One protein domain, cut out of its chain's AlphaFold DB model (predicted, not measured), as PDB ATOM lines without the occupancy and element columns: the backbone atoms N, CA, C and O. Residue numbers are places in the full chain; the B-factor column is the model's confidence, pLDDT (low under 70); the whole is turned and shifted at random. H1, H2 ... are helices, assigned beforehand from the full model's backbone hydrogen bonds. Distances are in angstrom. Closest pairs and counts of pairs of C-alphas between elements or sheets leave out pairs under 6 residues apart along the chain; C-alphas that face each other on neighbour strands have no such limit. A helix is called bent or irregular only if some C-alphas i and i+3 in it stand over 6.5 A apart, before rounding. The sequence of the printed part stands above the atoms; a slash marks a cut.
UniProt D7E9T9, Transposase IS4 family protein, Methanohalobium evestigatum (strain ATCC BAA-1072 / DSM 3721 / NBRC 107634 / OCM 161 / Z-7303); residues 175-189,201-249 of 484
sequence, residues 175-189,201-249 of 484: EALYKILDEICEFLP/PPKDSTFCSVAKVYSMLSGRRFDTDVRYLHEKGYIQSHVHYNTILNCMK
ATOM      1  N   GLU A 175      -9.211 -35.613  -5.059       89.25
ATOM      2  CA  GLU A 175      -8.450 -36.262  -3.994       89.25
ATOM      3  C   GLU A 175      -7.187 -36.930  -4.550       89.25
ATOM      4  O   GLU A 175      -6.099 -36.716  -4.018       89.25
ATOM      5  N   ALA A 176      -7.317 -37.683  -5.645       86.69
ATOM      6  CA  ALA A 176      -6.183 -38.322  -6.309       86.69
ATOM      7  C   ALA A 176      -5.165 -37.293  -6.825       86.69
ATOM      8  O   ALA A 176      -3.962 -37.482  -6.669       86.69
ATOM      9  N   LEU A 177      -5.635 -36.163  -7.363       92.12
ATOM     10  CA  LEU A 177      -4.777 -35.082  -7.828       92.12
ATOM     11  C   LEU A 177      -3.957 -34.487  -6.690       92.12
ATOM     12  O   LEU A 177      -2.778 -34.234  -6.890       92.12
ATOM     13  N   TYR A 178      -4.545 -34.267  -5.512       93.38
ATOM     14  CA  TYR A 178      -3.792 -33.753  -4.365       93.38
ATOM     15  C   TYR A 178      -2.748 -34.744  -3.860       93.38
ATOM     16  O   TYR A 178      -1.639 -34.312  -3.572       93.38
ATOM     17  N   LYS A 179      -3.052 -36.045  -3.833       88.31
ATOM     18  CA  LYS A 179      -2.069 -37.079  -3.471       88.31
ATOM     19  C   LYS A 179      -0.897 -37.114  -4.453       88.31
ATOM     20  O   LYS A 179       0.246 -36.983  -4.041       88.31
ATOM     21  N   ILE A 180      -1.183 -37.178  -5.755       86.06
ATOM     22  CA  ILE A 180      -0.139 -37.176  -6.791       86.06
ATOM     23  C   ILE A 180       0.664 -35.874  -6.746       86.06
ATOM     24  O   ILE A 180       1.884 -35.899  -6.860       86.06
ATOM     25  N   LEU A 181      -0.003 -34.728  -6.576       91.94
ATOM     26  CA  LEU A 181       0.661 -33.430  -6.499       91.94
ATOM     27  C   LEU A 181       1.591 -33.335  -5.280       91.94
ATOM     28  O   LEU A 181       2.659 -32.743  -5.395       91.94
ATOM     29  N   ASP A 182       1.198 -33.908  -4.144       91.38
ATOM     30  CA  ASP A 182       2.025 -33.979  -2.939       91.38
ATOM     31  C   ASP A 182       3.297 -34.786  -3.198       91.38
ATOM     32  O   ASP A 182       4.398 -34.265  -3.018       91.38
ATOM     33  N   GLU A 183       3.137 -35.999  -3.736       85.38
ATOM     34  CA  GLU A 183       4.237 -36.908  -4.069       85.38
ATOM     35  C   GLU A 183       5.212 -36.296  -5.079       85.38
ATOM     36  O   GLU A 183       6.422 -36.320  -4.866       85.38
ATOM     37  N   ILE A 184       4.718 -35.708  -6.175       86.06
ATOM     38  CA  ILE A 184       5.619 -35.120  -7.177       86.06
ATOM     39  C   ILE A 184       6.325 -33.866  -6.644       86.06
ATOM     40  O   ILE A 184       7.442 -33.568  -7.066       86.06
ATOM     41  N   CYS A 185       5.704 -33.115  -5.729       90.69
ATOM     42  CA  CYS A 185       6.330 -31.924  -5.161       90.69
ATOM     43  C   CYS A 185       7.453 -32.256  -4.165       90.69
ATOM     44  O   CYS A 185       8.257 -31.367  -3.886       90.69
ATOM     45  N   GLU A 186       7.562 -33.499  -3.682       87.38
ATOM     46  CA  GLU A 186       8.711 -33.954  -2.878       87.38
ATOM     47  C   GLU A 186      10.018 -34.002  -3.682       87.38
ATOM     48  O   GLU A 186      11.102 -33.896  -3.117       87.38
ATOM     49  N   PHE A 187       9.951 -34.091  -5.016       83.44
ATOM     50  CA  PHE A 187      11.148 -34.022  -5.865       83.44
ATOM     51  C   PHE A 187      11.693 -32.597  -6.038       83.44
ATOM     52  O   PHE A 187      12.699 -32.399  -6.726       83.44
ATOM     53  N   LEU A 188      11.022 -31.587  -5.481       88.38
ATOM     54  CA  LEU A 188      11.498 -30.209  -5.520       88.38
ATOM     55  C   LEU A 188      12.602 -29.994  -4.478       88.38
ATOM     56  O   LEU A 188      12.607 -30.640  -3.434       88.38
ATOM     57  N   PRO A 189      13.544 -29.070  -4.731       86.31
ATOM     58  CA  PRO A 189      14.649 -28.842  -3.812       86.31
ATOM     59  C   PRO A 189      14.157 -28.410  -2.427       86.31
ATOM     60  O   PRO A 189      13.301 -27.529  -2.302       86.31
ATOM     61  N   PRO A 201       8.274 -22.502   1.164       91.50
ATOM     62  CA  PRO A 201       8.949 -23.670   0.610       91.50
ATOM     63  C   PRO A 201       8.558 -23.942  -0.858       91.50
ATOM     64  O   PRO A 201       7.403 -23.702  -1.240       91.50
ATOM     65  N   PRO A 202       9.474 -24.464  -1.695       92.56
ATOM     66  CA  PRO A 202       9.188 -24.845  -3.078       92.56
ATOM     67  C   PRO A 202       7.992 -25.792  -3.203       92.56
ATOM     68  O   PRO A 202       7.110 -25.525  -4.019       92.56
ATOM     69  N   LYS A 203       7.906 -26.807  -2.330       93.94
ATOM     70  CA  LYS A 203       6.753 -27.715  -2.214       93.94
ATOM     71  C   LYS A 203       5.444 -26.948  -1.998       93.94
ATOM     72  O   LYS A 203       4.596 -26.939  -2.886       93.94
ATOM     73  N   ASP A 204       5.311 -26.231  -0.879       94.88
ATOM     74  CA  ASP A 204       4.099 -25.475  -0.522       94.88
ATOM     75  C   ASP A 204       3.680 -24.479  -1.619       94.88
ATOM     76  O   ASP A 204       2.503 -24.384  -1.980       94.88
ATOM     77  N   SER A 205       4.641 -23.726  -2.165       94.44
ATOM     78  CA  SER A 205       4.372 -22.706  -3.184       94.44
ATOM     79  C   SER A 205       3.922 -23.308  -4.516       94.44
ATOM     80  O   SER A 205       2.984 -22.785  -5.129       94.44
ATOM     81  N   THR A 206       4.534 -24.413  -4.945       96.81
ATOM     82  CA  THR A 206       4.185 -25.110  -6.189       96.81
ATOM     83  C   THR A 206       2.849 -25.824  -6.041       96.81
ATOM     84  O   THR A 206       1.958 -25.603  -6.864       96.81
ATOM     85  N   PHE A 207       2.653 -26.562  -4.943       97.50
ATOM     86  CA  PHE A 207       1.391 -27.229  -4.630       97.50
ATOM     87  C   PHE A 207       0.234 -26.226  -4.646       97.50
ATOM     88  O   PHE A 207      -0.736 -26.391  -5.386       97.50
ATOM     89  N   CYS A 208       0.345 -25.135  -3.878       97.56
ATOM     90  CA  CYS A 208      -0.710 -24.126  -3.796       97.56
ATOM     91  C   CYS A 208      -0.977 -23.443  -5.142       97.56
ATOM     92  O   CYS A 208      -2.128 -23.134  -5.454       97.56
ATOM     93  N   SER A 209       0.059 -23.207  -5.952       97.75
ATOM     94  CA  SER A 209      -0.080 -22.597  -7.280       97.75
ATOM     95  C   SER A 209      -0.871 -23.497  -8.232       97.75
ATOM     96  O   SER A 209      -1.845 -23.047  -8.845       97.75
ATOM     97  N   VAL A 210      -0.515 -24.782  -8.294       98.19
ATOM     98  CA  VAL A 210      -1.179 -25.783  -9.139       98.19
ATOM     99  C   VAL A 210      -2.603 -26.039  -8.651       98.19
ATOM    100  O   VAL A 210      -3.543 -25.939  -9.438       98.19
ATOM    101  N   ALA A 211      -2.799 -26.256  -7.347       97.62
ATOM    102  CA  ALA A 211      -4.116 -26.473  -6.751       97.62
ATOM    103  C   ALA A 211      -5.049 -25.263  -6.936       97.62
ATOM    104  O   ALA A 211      -6.234 -25.431  -7.246       97.62
ATOM    105  N   LYS A 212      -4.521 -24.033  -6.838       97.00
ATOM    106  CA  LYS A 212      -5.288 -22.816  -7.132       97.00
ATOM    107  C   LYS A 212      -5.737 -22.791  -8.584       97.00
ATOM    108  O   LYS A 212      -6.874 -22.398  -8.852       97.00
ATOM    109  N   VAL A 213      -4.864 -23.156  -9.525       97.12
ATOM    110  CA  VAL A 213      -5.236 -23.223 -10.942       97.12
ATOM    111  C   VAL A 213      -6.289 -24.305 -11.128       97.12
ATOM    112  O   VAL A 213      -7.372 -23.962 -11.579       97.12
ATOM    113  N   TYR A 214      -6.055 -25.532 -10.667       97.00
ATOM    114  CA  TYR A 214      -7.016 -26.637 -10.739       97.00
ATOM    115  C   TYR A 214      -8.416 -26.260 -10.220       97.00
ATOM    116  O   TYR A 214      -9.411 -26.510 -10.892       97.00
ATOM    117  N   SER A 215      -8.500 -25.573  -9.072       95.06
ATOM    118  CA  SER A 215      -9.778 -25.163  -8.462       95.06
ATOM    119  C   SER A 215     -10.609 -24.195  -9.313       95.06
ATOM    120  O   SER A 215     -11.795 -23.999  -9.055       95.06
ATOM    121  N   MET A 216      -9.984 -23.508 -10.276       93.06
ATOM    122  CA  MET A 216     -10.575 -22.401 -11.029       93.06
ATOM    123  C   MET A 216     -11.100 -21.242 -10.158       93.06
ATOM    124  O   MET A 216     -11.773 -20.341 -10.669       93.06
ATOM    125  N   LEU A 217     -10.747 -21.175  -8.873       93.31
ATOM    126  CA  LEU A 217     -11.159 -20.104  -7.967       93.31
ATOM    127  C   LEU A 217     -10.260 -18.862  -8.082       93.31
ATOM    128  O   LEU A 217      -9.159 -18.869  -8.645       93.31
ATOM    129  N   SER A 218     -10.753 -17.735  -7.561       92.25
ATOM    130  CA  SER A 218      -9.905 -16.567  -7.307       92.25
ATOM    131  C   SER A 218      -9.033 -16.824  -6.076       92.25
ATOM    132  O   SER A 218      -9.441 -17.570  -5.190       92.25
ATOM    133  N   GLY A 219      -7.870 -16.168  -5.978       92.50
ATOM    134  CA  GLY A 219      -6.944 -16.390  -4.856       92.50
ATOM    135  C   GLY A 219      -7.615 -16.264  -3.481       92.50
ATOM    136  O   GLY A 219      -7.461 -17.141  -2.647       92.50
ATOM    137  N   ARG A 220      -8.454 -15.238  -3.281       94.50
ATOM    138  CA  ARG A 220      -9.192 -15.044  -2.017       94.50
ATOM    139  C   ARG A 220     -10.188 -16.165  -1.712       94.50
ATOM    140  O   ARG A 220     -10.355 -16.527  -0.558       94.50
ATOM    141  N   ARG A 221     -10.875 -16.699  -2.730       95.88
ATOM    142  CA  ARG A 221     -11.835 -17.804  -2.543       95.88
ATOM    143  C   ARG A 221     -11.121 -19.134  -2.304       95.88
ATOM    144  O   ARG A 221     -11.649 -19.966  -1.581       95.88
ATOM    145  N   PHE A 222      -9.931 -19.294  -2.876       96.38
ATOM    146  CA  PHE A 222      -9.073 -20.460  -2.685       96.38
ATOM    147  C   PHE A 222      -8.433 -20.523  -1.285       96.38
ATOM    148  O   PHE A 222      -8.010 -21.585  -0.862       96.38
ATOM    149  N   ASP A 223      -8.412 -19.431  -0.516       94.44
ATOM    150  CA  ASP A 223      -7.811 -19.395   0.831       94.44
ATOM    151  C   ASP A 223      -8.464 -20.395   1.816       94.44
ATOM    152  O   ASP A 223      -7.822 -20.911   2.725       94.44
ATOM    153  N   THR A 224      -9.737 -20.759   1.604       94.75
ATOM    154  CA  THR A 224     -10.373 -21.851   2.370       94.75
ATOM    155  C   THR A 224      -9.805 -23.221   2.006       94.75
ATOM    156  O   THR A 224      -9.591 -24.036   2.899       94.75
ATOM    157  N   ASP A 225      -9.495 -23.449   0.730       95.00
ATOM    158  CA  ASP A 225      -8.836 -24.679   0.293       95.00
ATOM    159  C   ASP A 225      -7.406 -24.741   0.849       95.00
ATOM    160  O   ASP A 225      -6.975 -25.805   1.265       95.00
ATOM    161  N   VAL A 226      -6.689 -23.615   0.965       95.69
ATOM    162  CA  VAL A 226      -5.356 -23.575   1.605       95.69
ATOM    163  C   VAL A 226      -5.410 -24.073   3.053       95.69
ATOM    164  O   VAL A 226      -4.574 -24.882   3.451       95.69
ATOM    165  N   ARG A 227      -6.413 -23.646   3.836       94.50
ATOM    166  CA  ARG A 227      -6.622 -24.158   5.205       94.50
ATOM    167  C   ARG A 227      -6.845 -25.663   5.216       94.50
ATOM    168  O   ARG A 227      -6.178 -26.363   5.969       94.50
ATOM    169  N   TYR A 228      -7.708 -26.153   4.328       94.62
ATOM    170  CA  TYR A 228      -7.952 -27.585   4.174       94.62
ATOM    171  C   TYR A 228      -6.674 -28.358   3.808       94.62
ATOM    172  O   TYR A 228      -6.404 -29.409   4.381       94.62
ATOM    173  N   LEU A 229      -5.862 -27.836   2.884       95.38
ATOM    174  CA  LEU A 229      -4.608 -28.466   2.466       95.38
ATOM    175  C   LEU A 229      -3.600 -28.556   3.617       95.38
ATOM    176  O   LEU A 229      -2.949 -29.586   3.774       95.38
ATOM    177  N   HIS A 230      -3.512 -27.511   4.441       95.44
ATOM    178  CA  HIS A 230      -2.672 -27.496   5.636       95.44
ATOM    179  C   HIS A 230      -3.176 -28.479   6.704       95.44
ATOM    180  O   HIS A 230      -2.398 -29.264   7.234       95.44
ATOM    181  N   GLU A 231      -4.485 -28.507   6.977       95.56
ATOM    182  CA  GLU A 231      -5.102 -29.471   7.905       95.56
ATOM    183  C   GLU A 231      -4.896 -30.930   7.470       95.56
ATOM    184  O   GLU A 231      -4.803 -31.823   8.311       95.56
ATOM    185  N   LYS A 232      -4.816 -31.177   6.158       94.56
ATOM    186  CA  LYS A 232      -4.521 -32.494   5.580       94.56
ATOM    187  C   LYS A 232      -3.031 -32.826   5.494       94.56
ATOM    188  O   LYS A 232      -2.714 -33.960   5.154       94.56
ATOM    189  N   GLY A 233      -2.140 -31.888   5.813       94.50
ATOM    190  CA  GLY A 233      -0.691 -32.103   5.802       94.50
ATOM    191  C   GLY A 233      -0.031 -32.041   4.421       94.50
ATOM    192  O   GLY A 233       1.155 -32.329   4.323       94.50
ATOM    193  N   TYR A 234      -0.752 -31.630   3.371       93.88
ATOM    194  CA  TYR A 234      -0.179 -31.466   2.024       93.88
ATOM    195  C   TYR A 234       0.789 -30.277   1.929       93.88
ATOM    196  O   TYR A 234       1.672 -30.237   1.075       93.88
ATOM    197  N   ILE A 235       0.608 -29.279   2.797       94.38
ATOM    198  CA  ILE A 235       1.483 -28.108   2.900       94.38
ATOM    199  C   ILE A 235       1.882 -27.891   4.356       94.38
ATOM    200  O   ILE A 235       1.080 -28.106   5.266       94.38
ATOM    201  N   GLN A 236       3.113 -27.435   4.574       90.62
ATOM    202  CA  GLN A 236       3.678 -27.247   5.914       90.62
ATOM    203  C   GLN A 236       3.147 -25.994   6.610       90.62
ATOM    204  O   GLN A 236       3.164 -25.899   7.835       90.62
ATOM    205  N   SER A 237       2.721 -24.996   5.834       86.44
ATOM    206  CA  SER A 237       2.296 -23.706   6.362       86.44
ATOM    207  C   SER A 237       1.086 -23.143   5.627       86.44
ATOM    208  O   SER A 237       0.846 -23.418   4.453       86.44
ATOM    209  N   HIS A 238       0.318 -22.295   6.313       88.81
ATOM    210  CA  HIS A 238      -0.793 -21.585   5.691       88.81
ATOM    211  C   HIS A 238      -0.291 -20.480   4.742       88.81
ATOM    212  O   HIS A 238      -0.007 -19.348   5.154       88.81
ATOM    213  N   VAL A 239      -0.214 -20.787   3.446       91.69
ATOM    214  CA  VAL A 239       0.239 -19.842   2.415       91.69
ATOM    215  C   VAL A 239      -0.881 -18.870   2.038       91.69
ATOM    216  O   VAL A 239      -1.739 -19.161   1.211       91.69
ATOM    217  N   HIS A 240      -0.851 -17.666   2.613       93.56
ATOM    218  CA  HIS A 240      -1.835 -16.620   2.313       93.56
ATOM    219  C   HIS A 240      -1.960 -16.343   0.801       93.56
ATOM    220  O   HIS A 240      -0.953 -16.259   0.092       93.56
ATOM    221  N   TYR A 241      -3.179 -16.093   0.308       94.31
ATOM    222  CA  TYR A 241      -3.442 -15.959  -1.133       94.31
ATOM    223  C   TYR A 241      -2.538 -14.954  -1.879       94.31
ATOM    224  O   TYR A 241      -2.154 -15.201  -3.022       94.31
ATOM    225  N   ASN A 242      -2.170 -13.818  -1.265       95.19
ATOM    226  CA  ASN A 242      -1.243 -12.855  -1.887       95.19
ATOM    227  C   ASN A 242       0.145 -13.463  -2.128       95.19
ATOM    228  O   ASN A 242       0.797 -13.124  -3.112       95.19
ATOM    229  N   THR A 243       0.599 -14.346  -1.239       94.88
ATOM    230  CA  THR A 243       1.875 -15.047  -1.376       94.88
ATOM    231  C   THR A 243       1.824 -15.992  -2.567       94.88
ATOM    232  O   THR A 243       2.706 -15.908  -3.413       94.88
ATOM    233  N   ILE A 244       0.743 -16.768  -2.723       95.75
ATOM    234  CA  ILE A 244       0.525 -17.623  -3.907       95.75
ATOM    235  C   ILE A 244       0.596 -16.784  -5.192       95.75
ATOM    236  O   ILE A 244       1.325 -17.116  -6.121       95.75
ATOM    237  N   LEU A 245      -0.101 -15.642  -5.239       95.75
ATOM    238  CA  LEU A 245      -0.081 -14.750  -6.406       95.75
ATOM    239  C   LEU A 245       1.298 -14.133  -6.691       95.75
ATOM    240  O   LEU A 245       1.566 -13.761  -7.833       95.75
ATOM    241  N   ASN A 246       2.157 -13.996  -5.680       95.81
ATOM    242  CA  ASN A 246       3.537 -13.554  -5.863       95.81
ATOM    243  C   ASN A 246       4.438 -14.702  -6.334       95.81
ATOM    244  O   ASN A 246       5.240 -14.480  -7.236       95.81
ATOM    245  N   CYS A 247       4.263 -15.917  -5.806       95.12
ATOM    246  CA  CYS A 247       4.945 -17.121  -6.290       95.12
ATOM    247  C   CYS A 247       4.652 -17.372  -7.772       95.12
ATOM    248  O   CYS A 247       5.558 -17.698  -8.527       95.12
ATOM    249  N   MET A 248       3.425 -17.101  -8.230       97.00
ATOM    250  CA  MET A 248       3.083 -17.186  -9.653       97.00
ATOM    251  C   MET A 248       3.972 -16.313 -10.551       97.00
ATOM    252  O   MET A 248       4.096 -16.622 -11.724       97.00
ATOM    253  N   LYS A 249       4.619 -15.260 -10.044       97.12
ATOM    254  CA  LYS A 249       5.488 -14.365 -10.833       97.12
ATOM    255  C   LYS A 249       6.962 -14.792 -10.849       97.12
ATOM    256  O   LYS A 249       7.798 -14.049 -11.349       97.12
TER     257      LYS A 249
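This is residues 175 to 189 and 201 to 249 of the 484 residues of the protein "Transposase IS4 family protein" of Methanohalobium evestigatum (strain ATCC BAA-1072 / DSM 3721 / NBRC 107634 / OCM 161 / Z-7303) (UniProt D7E9T9). H2 lies in the middle of a small all-helical body, with H1 packed along one side of it at a modest angle, running opposite ways, and the short H4 crossing it on the other side. H3 crosses near the second half of H2 and meets H4 at a corner, its residues 219 to 223 touching H4, and residues 232 to 240 fold back from the end of H3 to H4. The printed part has 64 residues, with four named helices in the order H1, H2, H3, H4 and no named strand; the class is all helix. The whole is compact, with a radius of gyration of the C-alphas of 10.5 A, and rounded, spanning 27 by 24 by 19 A.

H1 is residues 175 to 185, 15.4 A from first to last C-alpha, beginning at C-alpha 175 at (-8.450, -36.262, -3.994). After the cut, H2 is residues 202 to 214, 18.0 A long, with C-alpha 202 at (9.188, -24.845, -3.078). H3 is residues 219 to 231, 18.4 A long; it is irregular, but only just, with C-alphas 221 and 224 standing 6.53 A apart. H4 is residues 241 to 247, 9.9 A long, ending at C-alpha 247 at (4.945, -17.121, -6.290).

H2 is the hub, touching the three other helices. H1 and H2 touch, the closest C-alphas being those of Cys 185 and Lys 203, 5.2 A apart; they run opposite ways at a shallow tilt of 33 degrees, only just short of steep. H2 touches H4 with residues 205 to 209 alone, the closest C-alphas being those of Ser 209 and Ile 244, 6.0 A apart. These two run opposite ways at a steep tilt of 67 degrees, only just short of about perpendicular. H2 and H3 only just touch, with 3 pairs of C-alphas within 8 A, through residues 208 to 212 of H2 alone; the closest C-alphas are those of Lys 212 and Phe 222, 6.3 A apart, and the steep tilt is 54 degrees, opposite ways. H3 touches H4 with residues 219 to 223 alone, about perpendicular at 88 degrees; the C-alphas of Gly 219 and Tyr 241, the closest, are 5.1 A apart. H1 is apart from H3 and H4. The packing is mostly crossed: of 4 touching pairs, 1 is at a shallow tilt. In H1, H2 and H4 every O i to N i+4 pair is within hydrogen-bond range; in H3 it is 7 of 9.

The C-alphas farthest apart are those of Pro 189 and Arg 221, at 28.7 A. Residues 190 to 200 are not printed, and C-alphas 189 and 201 are 8.9 A apart across this cut, in the link from H1 to H2. The link from H2 to H3 is tight, with 4 residues, and the link from H3 to H4 is short, with 9. The mean pLDDT of the printed part is 93.3, and no printed residue is under 70.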